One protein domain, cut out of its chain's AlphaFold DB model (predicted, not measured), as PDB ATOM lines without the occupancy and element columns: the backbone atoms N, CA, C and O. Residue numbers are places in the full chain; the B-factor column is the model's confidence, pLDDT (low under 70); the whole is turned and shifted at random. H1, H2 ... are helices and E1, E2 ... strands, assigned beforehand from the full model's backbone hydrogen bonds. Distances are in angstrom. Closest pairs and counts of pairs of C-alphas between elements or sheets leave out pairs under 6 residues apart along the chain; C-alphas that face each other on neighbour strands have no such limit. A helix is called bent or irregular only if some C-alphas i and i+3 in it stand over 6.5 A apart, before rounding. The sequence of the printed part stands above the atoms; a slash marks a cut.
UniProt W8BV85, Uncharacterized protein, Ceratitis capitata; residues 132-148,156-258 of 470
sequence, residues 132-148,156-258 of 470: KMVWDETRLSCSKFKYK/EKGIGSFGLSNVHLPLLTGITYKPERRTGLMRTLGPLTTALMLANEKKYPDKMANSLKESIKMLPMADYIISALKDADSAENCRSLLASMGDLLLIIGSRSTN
ATOM      1  N   LYS A 132     174.005 123.482  91.579       94.44
ATOM      2  CA  LYS A 132     172.782 123.517  90.766       94.44
ATOM      3  C   LYS A 132     171.504 123.458  91.608       94.44
ATOM      4  O   LYS A 132     170.522 124.118  91.278       94.44
ATOM      5  N   MET A 133     171.494 122.641  92.659       93.81
ATOM      6  CA  MET A 133     170.328 122.503  93.533       93.81
ATOM      7  C   MET A 133     170.136 123.756  94.385       93.81
ATOM      8  O   MET A 133     169.013 124.227  94.513       93.81
ATOM      9  N   VAL A 134     171.227 124.326  94.905       95.38
ATOM     10  CA  VAL A 134     171.186 125.574  95.679       95.38
ATOM     11  C   VAL A 134     170.773 126.736  94.777       95.38
ATOM     12  O   VAL A 134     169.903 127.506  95.151       95.38
ATOM     13  N   TRP A 135     171.294 126.802  93.550       94.69
ATOM     14  CA  TRP A 135     170.878 127.764  92.528       94.69
ATOM     15  C   TRP A 135     169.377 127.699  92.246       94.69
ATOM     16  O   TRP A 135     168.696 128.724  92.195       94.69
ATOM     17  N   ASP A 136     168.845 126.490  92.048       92.56
ATOM     18  CA  ASP A 136     167.411 126.309  91.841       92.56
ATOM     19  C   ASP A 136     166.608 126.739  93.063       92.56
ATOM     20  O   ASP A 136     165.559 127.351  92.890       92.56
ATOM     21  N   GLU A 137     167.100 126.464  94.268       93.69
ATOM     22  CA  GLU A 137     166.465 126.864  95.521       93.69
ATOM     23  C   GLU A 137     166.469 128.391  95.700       93.69
ATOM     24  O   GLU A 137     165.408 128.976  95.905       93.69
ATOM     25  N   THR A 138     167.609 129.059  95.487       93.75
ATOM     26  CA  THR A 138     167.735 130.528  95.464       93.75
ATOM     27  C   THR A 138     166.777 131.153  94.451       93.75
ATOM     28  O   THR A 138     166.089 132.140  94.731       93.75
ATOM     29  N   ARG A 139     166.677 130.550  93.262       91.19
ATOM     30  CA  ARG A 139     165.801 131.029  92.195       91.19
ATOM     31  C   ARG A 139     164.328 130.782  92.486       91.19
ATOM     32  O   ARG A 139     163.521 131.666  92.224       91.19
ATOM     33  N   LEU A 140     163.941 129.594  92.935       88.81
ATOM     34  CA  LEU A 140     162.538 129.176  93.042       88.81
ATOM     35  C   LEU A 140     161.930 129.417  94.425       88.81
ATOM     36  O   LEU A 140     160.705 129.384  94.534       88.81
ATOM     37  N   SER A 141     162.751 129.729  95.433       88.19
ATOM     38  CA  SER A 141     162.390 129.703  96.855       88.19
ATOM     39  C   SER A 141     162.021 128.290  97.345       88.19
ATOM     40  O   SER A 141     161.736 127.379  96.569       88.19
ATOM     41  N   CYS A 142     161.991 128.110  98.667       87.50
ATOM     42  CA  CYS A 142     161.576 126.872  99.331       87.50
ATOM     43  C   CYS A 142     160.058 126.794  99.589       87.50
ATOM     44  O   CYS A 142     159.593 125.865 100.245       87.50
ATOM     45  N   SER A 143     159.269 127.761  99.107       85.00
ATOM     46  CA  SER A 143     157.830 127.865  99.416       85.00
ATOM     47  C   SER A 143     156.977 126.704  98.881       85.00
ATOM     48  O   SER A 143     155.934 126.386  99.465       85.00
ATOM     49  N   LYS A 144     157.417 126.053  97.797       86.06
ATOM     50  CA  LYS A 144     156.790 124.868  97.193       86.06
ATOM     51  C   LYS A 144     157.852 123.852  96.800       86.06
ATOM     52  O   LYS A 144     158.912 124.221  96.302       86.06
ATOM     53  N   PHE A 145     157.562 122.570  96.986       84.62
ATOM     54  CA  PHE A 145     158.495 121.502  96.639       84.62
ATOM     55  C   PHE A 145     157.774 120.198  96.282       84.62
ATOM     56  O   PHE A 145     156.609 119.979  96.622       84.62
ATOM     57  N   LYS A 146     158.486 119.314  95.576       80.62
ATOM     58  CA  LYS A 146     157.988 117.984  95.200       80.62
ATOM     59  C   LYS A 146     158.012 117.068  96.422       80.62
ATOM     60  O   LYS A 146     159.081 116.824  96.981       80.62
ATOM     61  N   TYR A 147     156.843 116.566  96.820       68.81
ATOM     62  CA  TYR A 147     156.673 115.849  98.088       68.81
ATOM     63  C   TYR A 147     156.752 114.321  97.959       68.81
ATOM     64  O   TYR A 147     157.366 113.667  98.797       68.81
ATOM     65  N   LYS A 148     156.168 113.725  96.908       64.44
ATOM     66  CA  LYS A 148     156.126 112.259  96.736       64.44
ATOM     67  C   LYS A 148     157.144 111.744  95.719       64.44
ATOM     68  O   LYS A 148     157.313 112.305  94.639       64.44
ATOM     69  N   GLU A 156     153.271 118.585  93.936       83.38
ATOM     70  CA  GLU A 156     153.831 119.766  94.586       83.38
ATOM     71  C   GLU A 156     153.012 120.107  95.830       83.38
ATOM     72  O   GLU A 156     151.782 120.158  95.787       83.38
ATOM     73  N   LYS A 157     153.697 120.347  96.949       88.62
ATOM     74  CA  LYS A 157     153.081 120.853  98.177       88.62
ATOM     75  C   LYS A 157     153.739 122.157  98.594       88.62
ATOM     76  O   LYS A 157     154.949 122.329  98.462       88.62
ATOM     77  N   GLY A 158     152.916 123.071  99.097       91.94
ATOM     78  CA  GLY A 158     153.380 124.295  99.737       91.94
ATOM     79  C   GLY A 158     153.712 124.067 101.209       91.94
ATOM     80  O   GLY A 158     153.083 123.234 101.869       91.94
ATOM     81  N   ILE A 159     154.647 124.851 101.743       94.75
ATOM     82  CA  ILE A 159     155.082 124.758 103.148       94.75
ATOM     83  C   ILE A 159     153.941 125.004 104.158       94.75
ATOM     84  O   ILE A 159     153.939 124.422 105.240       94.75
ATOM     85  N   GLY A 160     152.901 125.752 103.766       95.56
ATOM     86  CA  GLY A 160     151.697 125.990 104.579       95.56
ATOM     87  C   GLY A 160     150.905 124.731 104.940       95.56
ATOM     88  O   GLY A 160     150.272 124.678 106.001       95.56
ATOM     89  N   SER A 161     150.993 123.675 104.121       94.00
ATOM     90  CA  SER A 161     150.389 122.374 104.453       94.00
ATOM     91  C   SER A 161     151.013 121.730 105.696       94.00
ATOM     92  O   SER A 161     150.364 120.918 106.347       94.00
ATOM     93  N   PHE A 162     152.210 122.176 106.089       94.94
ATOM     94  CA  PHE A 162     152.935 121.736 107.281       94.94
ATOM     95  C   PHE A 162     152.893 122.761 108.426       94.94
ATOM     96  O   PHE A 162     153.621 122.619 109.398       94.94
ATOM     97  N   GLY A 163     152.030 123.784 108.334       95.31
ATOM     98  CA  GLY A 163     151.934 124.842 109.351       95.31
ATOM     99  C   GLY A 163     153.045 125.893 109.263       95.31
ATOM    100  O   GLY A 163     153.130 126.759 110.122       95.31
ATOM    101  N   LEU A 164     153.878 125.837 108.222       96.56
ATOM    102  CA  LEU A 164     155.000 126.750 108.021       96.56
ATOM    103  C   LEU A 164     154.622 127.906 107.086       96.56
ATOM    104  O   LEU A 164     153.699 127.817 106.279       96.56
ATOM    105  N   SER A 165     155.383 128.988 107.153       94.62
ATOM    106  CA  SER A 165     155.193 130.205 106.350       94.62
ATOM    107  C   SER A 165     156.536 130.727 105.832       94.62
ATOM    108  O   SER A 165     157.584 130.184 106.176       94.62
ATOM    109  N   ASN A 166     156.531 131.779 105.006       91.00
ATOM    110  CA  ASN A 166     157.758 132.287 104.381       91.00
ATOM    111  C   ASN A 166     158.808 132.800 105.386       91.00
ATOM    112  O   ASN A 166     159.989 132.824 105.061       91.00
ATOM    113  N   VAL A 167     158.416 133.139 106.618       92.19
ATOM    114  CA  VAL A 167     159.377 133.515 107.674       92.19
ATOM    115  C   VAL A 167     160.285 132.343 108.070       92.19
ATOM    116  O   VAL A 167     161.387 132.546 108.555       92.19
ATOM    117  N   HIS A 168     159.854 131.106 107.804       94.75
ATOM    118  CA  HIS A 168     160.573 129.879 108.140       94.75
ATOM    119  C   HIS A 168     161.543 129.406 107.047       94.75
ATOM    120  O   HIS A 168     162.212 128.388 107.230       94.75
ATOM    121  N   LEU A 169     161.628 130.099 105.902       91.38
ATOM    122  CA  LEU A 169     162.504 129.711 104.786       91.38
ATOM    123  C   LEU A 169     163.978 129.496 105.189       91.38
ATOM    124  O   LEU A 169     164.549 128.514 104.709       91.38
ATOM    125  N   PRO A 170     164.585 130.294 106.098       91.12
ATOM    126  CA  PRO A 170     165.955 130.052 106.567       91.12
ATOM    127  C   PRO A 170     166.182 128.666 107.185       91.12
ATOM    128  O   PRO A 170     167.286 128.131 107.140       91.12
ATOM    129  N   LEU A 171     165.130 128.050 107.726       94.69
ATOM    130  CA  LEU A 171     165.178 126.739 108.374       94.69
ATOM    131  C   LEU A 171     164.832 125.581 107.418       94.69
ATOM    132  O   LEU A 171     164.819 124.419 107.838       94.69
ATOM    133  N   LEU A 172     164.542 125.890 106.148       95.12
ATOM    134  CA  LEU A 172     164.066 124.964 105.113       95.12
ATOM    135  C   LEU A 172     165.082 124.741 103.981       95.12
ATOM    136  O   LEU A 172     164.725 124.230 102.916       95.12
ATOM    137  N   THR A 173     166.353 125.082 104.198       93.81
ATOM    138  CA  THR A 173     167.430 124.804 103.239       93.81
ATOM    139  C   THR A 173     167.431 123.330 102.829       93.81
ATOM    140  O   THR A 173     167.321 122.425 103.668       93.81
ATOM    141  N   GLY A 174     167.526 123.082 101.526       93.75
ATOM    142  CA  GLY A 174     167.587 121.755 100.925       93.75
ATOM    143  C   GLY A 174     166.257 121.009 100.803       93.75
ATOM    144  O   GLY A 174     166.249 119.845 100.386       93.75
ATOM    145  N   ILE A 175     165.120 121.637 101.118       92.69
ATOM    146  CA  ILE A 175     163.802 120.998 100.974       92.69
ATOM    147  C   ILE A 175     163.444 120.698  99.516       92.69
ATOM    148  O   ILE A 175     162.682 119.768  99.233       92.69
ATOM    149  N   THR A 176     164.021 121.450  98.580       91.94
ATOM    150  CA  THR A 176     163.808 121.269  97.138       91.94
ATOM    151  C   THR A 176     164.760 120.243  96.523       91.94
ATOM    152  O   THR A 176     164.544 119.795  95.393       91.94
ATOM    153  N   TYR A 177     165.793 119.813  97.261       90.88
ATOM    154  CA  TYR A 177     166.804 118.892  96.745       90.88
ATOM    155  C   TYR A 177     166.171 117.552  96.401       90.88
ATOM    156  O   TYR A 177     165.202 117.118  97.032       90.88
ATOM    157  N   LYS A 178     166.734 116.842  95.424       84.25
ATOM    158  CA  LYS A 178     166.218 115.517  95.073       84.25
ATOM    159  C   LYS A 178     166.429 114.535  96.237       84.25
ATOM    160  O   LYS A 178     167.527 114.530  96.802       84.25
ATOM    161  N   PRO A 179     165.440 113.695  96.606       81.12
ATOM    162  CA  PRO A 179     165.537 112.801  97.765       81.12
ATOM    163  C   PRO A 179     166.808 111.942  97.800       81.12
ATOM    164  O   PRO A 179     167.418 111.772  98.853       81.12
ATOM    165  N   GLU A 180     167.257 111.448  96.645       78.62
ATOM    166  CA  GLU A 180     168.465 110.632  96.519       78.62
ATOM    167  C   GLU A 180     169.759 111.378  96.884       78.62
ATOM    168  O   GLU A 180     170.711 110.742  97.330       78.62
ATOM    169  N   ARG A 181     169.776 112.711  96.760       84.00
ATOM    170  CA  ARG A 181     170.933 113.578  97.046       84.00
ATOM    171  C   ARG A 181     170.959 114.084  98.488       84.00
ATOM    172  O   ARG A 181     172.025 114.342  99.040       84.00
ATOM    173  N   ARG A 182     169.792 114.185  99.135       85.81
ATOM    174  CA  ARG A 182     169.662 114.717 100.506       85.81
ATOM    175  C   ARG A 182     170.483 113.932 101.521       85.81
ATOM    176  O   ARG A 182     171.041 114.511 102.440       85.81
ATOM    177  N   THR A 183     170.592 112.614 101.351       81.50
ATOM    178  CA  THR A 183     171.307 111.767 102.321       81.50
ATOM    179  C   THR A 183     172.814 112.032 102.385       81.50
ATOM    180  O   THR A 183     173.393 111.830 103.456       81.50
ATOM    181  N   GLY A 184     173.443 112.469 101.285       84.19
ATOM    182  CA  GLY A 184     174.851 112.881 101.252       84.19
ATOM    183  C   GLY A 184     175.077 114.322 101.713       84.19
ATOM    184  O   GLY A 184     176.159 114.645 102.187       84.19
ATOM    185  N   LEU A 185     174.033 115.154 101.667       90.12
ATOM    186  CA  LEU A 185     174.039 116.558 102.097       90.12
ATOM    187  C   LEU A 185     173.319 116.778 103.436       90.12
ATOM    188  O   LEU A 185     172.972 117.892 103.794       90.12
ATOM    189  N   MET A 186     173.060 115.715 104.194       88.75
ATOM    190  CA  MET A 186     172.079 115.754 105.283       88.75
ATOM    191  C   MET A 186     172.409 116.778 106.381       88.75
ATOM    192  O   MET A 186     171.508 117.404 106.925       88.75
ATOM    193  N   ARG A 187     173.699 117.003 106.659       85.19
ATOM    194  CA  ARG A 187     174.158 117.980 107.662       85.19
ATOM    195  C   ARG A 187     174.046 119.443 107.216       85.19
ATOM    196  O   ARG A 187     174.206 120.344 108.035       85.19
ATOM    197  N   THR A 188     173.817 119.678 105.926       89.62
ATOM    198  CA  THR A 188     173.631 121.016 105.351       89.62
ATOM    199  C   THR A 188     172.158 121.354 105.153       89.62
ATOM    200  O   THR A 188     171.839 122.442 104.685       89.62
ATOM    201  N   LEU A 189     171.259 120.408 105.439       93.06
ATOM    202  CA  LEU A 189     169.826 120.642 105.374       93.06
ATOM    203  C   LEU A 189     169.394 121.472 106.580       93.06
ATOM    204  O   LEU A 189     169.935 121.334 107.677       93.06
ATOM    205  N   GLY A 190     168.376 122.301 106.378       94.12
ATOM    206  CA  GLY A 190     167.751 123.030 107.468       94.12
ATOM    207  C   GLY A 190     167.084 122.084 108.483       94.12
ATOM    208  O   GLY A 190     166.681 120.961 108.132       94.12
ATOM    209  N   PRO A 191     166.934 122.509 109.748       95.81
ATOM    210  CA  PRO A 191     166.305 121.690 110.781       95.81
ATOM    211  C   PRO A 191     164.849 121.344 110.443       95.81
ATOM    212  O   PRO A 191     164.442 120.199 110.636       95.81
ATOM    213  N   LEU A 192     164.074 122.270 109.861       96.88
ATOM    214  CA  LEU A 192     162.694 121.978 109.457       96.88
ATOM    215  C   LEU A 192     162.639 121.057 108.237       96.88
ATOM    216  O   LEU A 192     161.778 120.182 108.185       96.88
ATOM    217  N   THR A 193     163.585 121.167 107.298       95.50
ATOM    218  CA  THR A 193     163.725 120.186 106.207       95.50
ATOM    219  C   THR A 193     163.928 118.781 106.766       95.50
ATOM    220  O   THR A 193     163.246 117.841 106.357       95.50
ATOM    221  N   THR A 194     164.841 118.633 107.726       95.56
ATOM    222  CA  THR A 194     165.160 117.332 108.326       95.56
ATOM    223  C   THR A 194     163.994 116.791 109.154       95.56
ATOM    224  O   THR A 194     163.700 115.602 109.068       95.56
ATOM    225  N   ALA A 195     163.275 117.648 109.884       96.75
ATOM    226  CA  ALA A 195     162.078 117.266 110.634       96.75
ATOM    227  C   ALA A 195     160.935 116.787 109.725       96.75
ATOM    228  O   ALA A 195     160.353 115.732 109.974       96.75
ATOM    229  N   LEU A 196     160.663 117.508 108.631       95.12
ATOM    230  CA  LEU A 196     159.675 117.107 107.623       95.12
ATOM    231  C   LEU A 196     160.032 115.773 106.965       95.12
ATOM    232  O   LEU A 196     159.152 114.968 106.665       95.12
ATOM    233  N   MET A 197     161.320 115.539 106.715       92.44
ATOM    234  CA  MET A 197     161.790 114.266 106.177       92.44
ATOM    235  C   MET A 197     161.653 113.138 107.197       92.44
ATOM    236  O   MET A 197     161.161 112.074 106.835       92.44
ATOM    237  N   LEU A 198     162.033 113.377 108.455       94.56
ATOM    238  CA  LEU A 198     161.942 112.396 109.535       94.56
ATOM    239  C   LEU A 198     160.500 111.920 109.741       94.56
ATOM    240  O   LEU A 198     160.272 110.716 109.787       94.56
ATOM    241  N   ALA A 199     159.536 112.844 109.761       94.25
ATOM    242  CA  ALA A 199     158.115 112.522 109.913       94.25
ATOM    243  C   ALA A 199     157.518 111.703 108.752       94.25
ATOM    244  O   ALA A 199     156.422 111.166 108.871       94.25
ATOM    245  N   ASN A 200     158.229 111.592 107.627       89.50
ATOM    246  CA  ASN A 200     157.799 110.828 106.454       89.50
ATOM    247  C   ASN A 200     158.707 109.627 106.132       89.50
ATOM    248  O   ASN A 200     158.417 108.872 105.201       89.50
ATOM    249  N   GLU A 201     159.817 109.438 106.849       88.06
ATOM    250  CA  GLU A 201     160.792 108.380 106.580       88.06
ATOM    251  C   GLU A 201     160.523 107.168 107.473       88.06
ATOM    252  O   GLU A 201     160.782 107.184 108.672       88.06
ATOM    253  N   LYS A 202     160.047 106.078 106.867       84.62
ATOM    254  CA  LYS A 202     159.775 104.821 107.583       84.62
ATOM    255  C   LYS A 202     160.894 103.791 107.446       84.62
ATOM    256  O   LYS A 202     160.978 102.878 108.257       84.62
ATOM    257  N   LYS A 203     161.762 103.910 106.436       83.00
ATOM    258  CA  LYS A 203     162.761 102.883 106.114       83.00
ATOM    259  C   LYS A 203     164.078 103.095 106.854       83.00
ATOM    260  O   LYS A 203     164.694 102.122 107.276       83.00
ATOM    261  N   TYR A 204     164.528 104.346 106.981       82.75
ATOM    262  CA  TYR A 204     165.821 104.677 107.600       82.75
ATOM    263  C   TYR A 204     165.772 105.951 108.471       82.75
ATOM    264  O   TYR A 204     166.539 106.890 108.220       82.75
ATOM    265  N   PRO A 205     164.902 106.010 109.497       90.31
ATOM    266  CA  PRO A 205     164.671 107.233 110.270       90.31
ATOM    267  C   PRO A 205     165.890 107.677 111.090       90.31
ATOM    268  O   PRO A 205     166.108 108.873 111.263       90.31
ATOM    269  N   ASP A 206     166.727 106.749 111.560       92.06
ATOM    270  CA  ASP A 206     167.766 107.061 112.555       92.06
ATOM    271  C   ASP A 206     168.847 108.011 112.035       92.06
ATOM    272  O   ASP A 206     169.339 108.867 112.770       92.06
ATOM    273  N   LYS A 207     169.182 107.930 110.740       88.62
ATOM    274  CA  LYS A 207     170.138 108.864 110.129       88.62
ATOM    275  C   LYS A 207     169.602 110.299 110.201       88.62
ATOM    276  O   LYS A 207     170.336 111.213 110.572       88.62
ATOM    277  N   MET A 208     168.322 110.484 109.872       91.31
ATOM    278  CA  MET A 208     167.654 111.789 109.895       91.31
ATOM    279  C   MET A 208     167.430 112.274 111.327       91.31
ATOM    280  O   MET A 208     167.682 113.440 111.609       91.31
ATOM    281  N   ALA A 209     167.046 111.373 112.235       95.00
ATOM    282  CA  ALA A 209     166.889 111.653 113.658       95.00
ATOM    283  C   ALA A 209     168.186 112.190 114.273       95.00
ATOM    284  O   ALA A 209     168.169 113.241 114.903       95.00
ATOM    285  N   ASN A 210     169.321 111.530 114.017       93.69
ATOM    286  CA  ASN A 210     170.626 111.977 114.505       93.69
ATOM    287  C   ASN A 210     171.023 113.340 113.921       93.69
ATOM    288  O   ASN A 210     171.533 114.195 114.640       93.69
ATOM    289  N   SER A 211     170.763 113.566 112.629       92.00
ATOM    290  CA  SER A 211     171.036 114.861 111.996       92.00
ATOM    291  C   SER A 211     170.189 115.978 112.602       92.00
ATOM    292  O   SER A 211     170.718 117.038 112.923       92.00
ATOM    293  N   LEU A 212     168.889 115.732 112.799       95.62
ATOM    294  CA  LEU A 212     167.987 116.691 113.429       95.62
ATOM    295  C   LEU A 212     168.414 116.964 114.870       95.62
ATOM    296  O   LEU A 212     168.500 118.127 115.250       95.62
ATOM    297  N   LYS A 213     168.739 115.915 115.640       94.81
ATOM    298  CA  LYS A 213     169.220 116.023 117.024       94.81
ATOM    299  C   LYS A 213     170.383 116.982 117.136       94.81
ATOM    300  O   LYS A 213     170.346 117.869 117.977       94.81
ATOM    301  N   GLU A 214     171.381 116.843 116.271       91.06
ATOM    302  CA  GLU A 214     172.528 117.748 116.265       91.06
ATOM    303  C   GLU A 214     172.123 119.199 115.986       91.06
ATOM    304  O   GLU A 214     172.643 120.108 116.643       91.06
ATOM    305  N   SER A 215     171.165 119.410 115.078       91.69
ATOM    306  CA  SER A 215     170.659 120.737 114.722       91.69
ATOM    307  C   SER A 215     169.840 121.420 115.812       91.69
ATOM    308  O   SER A 215     169.920 122.643 115.940       91.69
ATOM    309  N   ILE A 216     169.086 120.654 116.604       93.31
ATOM    310  CA  ILE A 216     168.190 121.175 117.649       93.31
ATOM    311  C   ILE A 216     168.644 120.830 119.073       93.31
ATOM    312  O   ILE A 216     167.866 120.979 120.010       93.31
ATOM    313  N   LYS A 217     169.897 120.389 119.271       89.12
ATOM    314  CA  LYS A 217     170.398 119.866 120.561       89.12
ATOM    315  C   LYS A 217     170.278 120.824 121.749       89.12
ATOM    316  O   LYS A 217     170.418 120.409 122.891       89.12
ATOM    317  N   MET A 218     170.144 122.115 121.466       85.38
ATOM    318  CA  MET A 218     170.003 123.175 122.458       85.38
ATOM    319  C   MET A 218     168.574 123.282 123.003       85.38
ATOM    320  O   MET A 218     168.364 123.950 124.008       85.38
ATOM    321  N   LEU A 219     167.601 122.626 122.363       88.19
ATOM    322  CA  LEU A 219     166.255 122.487 122.901       88.19
ATOM    323  C   LEU A 219     166.256 121.428 124.015       88.19
ATOM    324  O   LEU A 219     166.628 120.282 123.746       88.19
ATOM    325  N   PRO A 220     165.765 121.746 125.228       87.31
ATOM    326  CA  PRO A 220     165.690 120.783 126.332       87.31
ATOM    327  C   PRO A 220     164.888 119.514 126.000       87.31
ATOM    328  O   PRO A 220     165.141 118.448 126.551       87.31
ATOM    329  N   MET A 221     163.935 119.624 125.073       92.62
ATOM    330  CA  MET A 221     163.059 118.543 124.622       92.62
ATOM    331  C   MET A 221     163.437 117.950 123.255       92.62
ATOM    332  O   MET A 221     162.593 117.316 122.621       92.62
ATOM    333  N   ALA A 222     164.674 118.132 122.778       93.69
ATOM    334  CA  ALA A 222     165.111 117.642 121.464       93.69
ATOM    335  C   ALA A 222     164.794 116.149 121.235       93.69
ATOM    336  O   ALA A 222     164.247 115.786 120.194       93.69
ATOM    337  N   ASP A 223     165.068 115.293 122.223       94.44
ATOM    338  CA  ASP A 223     164.818 113.848 122.129       94.44
ATOM    339  C   ASP A 223     163.325 113.495 122.054       94.44
ATOM    340  O   ASP A 223     162.928 112.586 121.316       94.44
ATOM    341  N   TYR A 224     162.479 114.245 122.761       95.69
ATOM    342  CA  TYR A 224     161.030 114.065 122.708       95.69
ATOM    343  C   TYR A 224     160.455 114.520 121.367       95.69
ATOM    344  O   TYR A 224     159.628 113.814 120.796       95.69
ATOM    345  N   ILE A 225     160.950 115.637 120.819       97.19
ATOM    346  CA  ILE A 225     160.584 116.114 119.477       97.19
ATOM    347  C   ILE A 225     160.934 115.060 118.422       97.19
ATOM    348  O   ILE A 225     160.102 114.727 117.584       97.19
ATOM    349  N   ILE A 226     162.146 114.501 118.470       97.19
ATOM    350  CA  ILE A 226     162.585 113.462 117.527       97.19
ATOM    351  C   ILE A 226     161.696 112.224 117.617       97.19
ATOM    352  O   ILE A 226     161.308 111.683 116.585       97.19
ATOM    353  N   SER A 227     161.379 111.785 118.835       96.31
ATOM    354  CA  SER A 227     160.518 110.620 119.059       96.31
ATOM    355  C   SER A 227     159.119 110.864 118.488       96.31
ATOM    356  O   SER A 227     158.658 110.086 117.660       96.31
ATOM    357  N   ALA A 228     158.507 112.010 118.807       96.69
ATOM    358  CA  ALA A 228     157.194 112.388 118.287       96.69
ATOM    359  C   ALA A 228     157.161 112.463 116.751       96.69
ATOM    360  O   ALA A 228     156.184 112.046 116.133       96.69
ATOM    361  N   LEU A 229     158.229 112.963 116.117       96.88
ATOM    362  CA  LEU A 229     158.339 112.997 114.656       96.88
ATOM    363  C   LEU A 229     158.510 111.596 114.054       96.88
ATOM    364  O   LEU A 229     157.915 111.321 113.019       96.88
ATOM    365  N   LYS A 230     159.293 110.703 114.674       95.50
ATOM    366  CA  LYS A 230     159.442 109.307 114.210       95.50
ATOM    367  C   LYS A 230     158.113 108.550 114.258       95.50
ATOM    368  O   LYS A 230     157.799 107.801 113.326       95.50
ATOM    369  N   ASP A 231     157.356 108.773 115.327       95.06
ATOM    370  CA  ASP A 231     156.093 108.089 115.599       95.06
ATOM    371  C   ASP A 231     154.928 108.654 114.770       95.06
ATOM    372  O   ASP A 231     153.901 107.998 114.617       95.06
ATOM    373  N   ALA A 232     155.084 109.841 114.176       93.56
ATOM    374  CA  ALA A 232     154.056 110.458 113.350       93.56
ATOM    375  C   ALA A 232     153.788 109.675 112.056       93.56
ATOM    376  O   ALA A 232     154.710 109.264 111.349       93.56
ATOM    377  N   ASP A 233     152.517 109.523 111.686       90.44
ATOM    378  CA  ASP A 233     152.134 108.892 110.413       90.44
ATOM    379  C   ASP A 233     152.505 109.739 109.191       90.44
ATOM    380  O   ASP A 233     152.786 109.206 108.117       90.44
ATOM    381  N   SER A 234     152.491 111.065 109.351       92.38
ATOM    382  CA  SER A 234     152.840 112.027 108.309       92.38
ATOM    383  C   SER A 234     153.288 113.357 108.912       92.38
ATOM    384  O   SER A 234     152.889 113.715 110.023       92.38
ATOM    385  N   ALA A 235     154.064 114.135 108.155       92.56
ATOM    386  CA  ALA A 235     154.463 115.482 108.570       92.56
ATOM    387  C   ALA A 235     153.269 116.432 108.786       92.56
ATOM    388  O   ALA A 235     153.341 117.348 109.604       92.56
ATOM    389  N   GLU A 236     152.159 116.217 108.080       94.31
ATOM    390  CA  GLU A 236     150.920 116.984 108.226       94.31
ATOM    391  C   GLU A 236     150.251 116.792 109.597       94.31
ATOM    392  O   GLU A 236     149.546 117.686 110.066       94.31
ATOM    393  N   ASN A 237     150.512 115.678 110.281       95.31
ATOM    394  CA  ASN A 237     150.026 115.467 111.645       95.31
ATOM    395  C   ASN A 237     150.867 116.233 112.681       95.31
ATOM    396  O   ASN A 237     150.430 116.431 113.812       95.31
ATOM    397  N   CYS A 238     152.045 116.728 112.293       96.56
ATOM    398  CA  CYS A 238     152.968 117.467 113.157       96.56
ATOM    399  C   CYS A 238     152.926 118.985 112.942       96.56
ATOM    400  O   CYS A 238     153.844 119.681 113.374       96.56
ATOM    401  N   ARG A 239     151.897 119.525 112.276       97.25
ATOM    402  CA  ARG A 239     151.840 120.942 111.863       97.25
ATOM    403  C   ARG A 239     152.106 121.931 112.993       97.25
ATOM    404  O   ARG A 239     152.913 122.838 112.822       97.25
ATOM    405  N   SER A 240     151.436 121.763 114.134       97.38
ATOM    406  CA  SER A 240     151.595 122.667 115.278       97.38
ATOM    407  C   SER A 240     153.010 122.598 115.855       97.38
ATOM    408  O   SER A 240     153.630 123.630 116.093       97.38
ATOM    409  N   LEU A 241     153.550 121.384 115.985       98.00
ATOM    410  CA  LEU A 241     154.896 121.147 116.492       98.00
ATOM    411  C   LEU A 241     155.958 121.760 115.573       98.00
ATOM    412  O   LEU A 241     156.860 122.441 116.050       98.00
ATOM    413  N   LEU A 242     155.836 121.557 114.259       98.00
ATOM    414  CA  LEU A 242     156.754 122.109 113.260       98.00
ATOM    415  C   LEU A 242     156.722 123.640 113.241       98.00
ATOM    416  O   LEU A 242     157.783 124.258 113.188       98.00
ATOM    417  N   ALA A 243     155.533 124.244 113.321       97.94
ATOM    418  CA  ALA A 243     155.368 125.694 113.372       97.94
ATOM    419  C   ALA A 243     155.994 126.293 114.640       97.94
ATOM    420  O   ALA A 243     156.835 127.181 114.549       97.94
ATOM    421  N   SER A 244     155.661 125.766 115.823       97.88
ATOM    422  CA  SER A 244     156.216 126.270 117.086       97.88
ATOM    423  C   SER A 244     157.720 126.028 117.210       97.88
ATOM    424  O   SER A 244     158.430 126.857 117.778       97.88
ATOM    425  N   MET A 245     158.225 124.921 116.659       97.38
ATOM    426  CA  MET A 245     159.663 124.670 116.575       97.38
ATOM    427  C   MET A 245     160.332 125.671 115.634       97.38
ATOM    428  O   MET A 245     161.381 126.208 115.972       97.38
ATOM    429  N   GLY A 246     159.720 125.946 114.482       96.44
ATOM    430  CA  GLY A 246     160.185 126.947 113.530       96.44
ATOM    431  C   GLY A 246     160.292 128.339 114.149       96.44
ATOM    432  O   GLY A 246     161.372 128.921 114.118       96.44
ATOM    433  N   ASP A 247     159.217 128.824 114.773       95.88
ATOM    434  CA  ASP A 247     159.193 130.127 115.444       95.88
ATOM    435  C   ASP A 247     160.316 130.260 116.487       95.88
ATOM    436  O   ASP A 247     161.003 131.279 116.544       95.88
ATOM    437  N   LEU A 248     160.508 129.235 117.326       93.75
ATOM    438  CA  LEU A 248     161.540 129.263 118.361       93.75
ATOM    439  C   LEU A 248     162.947 129.258 117.750       93.75
ATOM    440  O   LEU A 248     163.803 130.027 118.182       93.75
ATOM    441  N   LEU A 249     163.192 128.420 116.739       92.75
ATOM    442  CA  LEU A 249     164.493 128.325 116.069       92.75
ATOM    443  C   LEU A 249     164.866 129.599 115.297       92.75
ATOM    444  O   LEU A 249     166.054 129.848 115.111       92.75
ATOM    445  N   LEU A 250     163.897 130.415 114.872       90.00
ATOM    446  CA  LEU A 250     164.177 131.745 114.314       90.00
ATOM    447  C   LEU A 250     164.735 132.713 115.368       90.00
ATOM    448  O   LEU A 250     165.477 133.619 115.013       90.00
ATOM    449  N   ILE A 251     164.410 132.512 116.649       87.62
ATOM    450  CA  ILE A 251     164.913 133.334 117.756       87.62
ATOM    451  C   ILE A 251     166.278 132.836 118.236       87.62
ATOM    452  O   ILE A 251     167.222 133.611 118.350       87.62
ATOM    453  N   ILE A 252     166.383 131.539 118.541       84.75
ATOM    454  CA  ILE A 252     167.580 130.978 119.193       84.75
ATOM    455  C   ILE A 252     168.637 130.453 118.208       84.75
ATOM    456  O   ILE A 252     169.699 129.960 118.613       84.75
ATOM    457  N   GLY A 253     168.329 130.519 116.912       86.94
ATOM    458  CA  GLY A 253     169.094 129.910 115.836       86.94
ATOM    459  C   GLY A 253     168.957 128.387 115.791       86.94
ATOM    460  O   GLY A 253     168.207 127.759 116.539       86.94
ATOM    461  N   SER A 254     169.729 127.761 114.906       88.06
ATOM    462  CA  SER A 254     169.880 126.305 114.847       88.06
ATOM    463  C   SER A 254     171.324 125.931 114.577       88.06
ATOM    464  O   SER A 254     172.104 126.762 114.122       88.06
ATOM    465  N   ARG A 255     171.717 124.689 114.871       84.44
ATOM    466  CA  ARG A 255     173.038 124.217 114.456       84.44
ATOM    467  C   ARG A 255     172.959 123.655 113.043       84.44
ATOM    468  O   ARG A 255     172.252 122.681 112.787       84.44
ATOM    469  N   SER A 256     173.717 124.231 112.128       81.94
ATOM    470  CA  SER A 256     173.842 123.706 110.772       81.94
ATOM    471  C   SER A 256     175.256 123.903 110.253       81.94
ATOM    472  O   SER A 256     175.944 124.879 110.570       81.94
ATOM    473  N   THR A 257     175.718 122.942 109.456       83.31
ATOM    474  CA  THR A 257     176.959 123.125 108.706       83.31
ATOM    475  C   THR A 257     176.615 123.759 107.373       83.31
ATOM    476  O   THR A 257     175.922 123.136 106.571       83.31
ATOM    477  N   ASN A 258     177.123 124.961 107.120       87.25
ATOM    478  CA  ASN A 258     177.036 125.554 105.797       87.25
ATOM    479  C   ASN A 258     178.229 125.075 104.970       87.25
ATOM    480  O   ASN A 258     179.330 124.851 105.483       87.25
TER     481      ASN A 258
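What this domain is: This is residues 132 to 148 and 156 to 258 of the 470 residues of an uncharacterized protein of Ceratitis capitata (UniProt W8BV85). A rounded cluster of helices has H5 near its middle, with H6 and H8 packed along it, H7 covering H5 and H6, and H3 packed across the far part of H8, residues 246 to 250. At one side a tiny two-strand sheet, E1 and E2, and the outlying helix H1 make an edge of the domain. The printed part has 120 residues, with eight named helices and two named strands in the order H1, E1, E2, H2 to H8, and its class is mostly helix. The sheet, in the order E1 - E2, is antiparallel. The whole is compact, with a radius of gyration of the C-alphas of 12.8 A and spans of 35 by 32 by 27 A.

Where its parts are: E1 is residues 144 to 146 and E2 residues 156 to 158. H1, residues 132 to 140, measures 11.9 A and begins at C-alpha 132 (172.782, 123.517, 90.766). H2 is residues 159 to 162, H3 166 to 171, H4 179 to 182 and H5 191 to 198, the last 10.3 A long. H6, residues 205 to 216, measures 16.2 A, and H7, residues 222 to 231, 14.4 A. H8, residues 235 to 252, measures 22.9 A, has a kink of 49 degrees near residue 242 and ends at C-alpha 252 (167.580, 130.978, 119.193). H3 and H8 are irregular: C-alphas 167 and 170 are 7.5 A apart, C-alphas 237 and 240 8.2 A.

How they stand to each other: E1 and E2 are antiparallel at 147 degrees, with N 145 and O 157 3.0 A apart, within hydrogen-bond range. H2 touches residues 235 to 243 of H8, the closest C-alphas being those of Phe 162 and Arg 239, 4.8 A. H8 touches H5 at a shallow tilt of 21 degrees, opposite ways, with C-alphas 235 and 196 closest at 5.5 A. H5, the hub, forms a helical hairpin with H6, at 17 degrees, with C-alphas 198 and 208 closest at 5.8 A. H6 and H7 form another, at 30 degrees, with C-alphas 216 and 222 closest at 6.0 A. H3 touches residues 246 to 250 of H8, about perpendicular at 78 degrees, with C-alphas 168 and 246 closest at 6.1 A. H1 touches no helix, and H4 is apart from each other named element. Helix packing is mostly aligned, but only just, with 4 of 6 pairs at a shallow tilt. Every O i to N i+4 pair is within hydrogen-bond range in H1, H5, H6 and H7; H8 has 10 of 14, H3 0 of 2 but 2 of 3 O i to N i+3 pairs, and H2 and H4 are too short for an O i to N i+4 pair.

The domain as a whole: The C-alphas farthest apart, those of Lys 132 and Pro 220, are 36.4 A apart. Residues 149 to 155 are not printed, and C-alphas 148 and 156 are 8.1 A apart across the cut. Of the links printed whole, none is long. Mean pLDDT of the printed part is 91.1, and residues 147 to 148 are under 70.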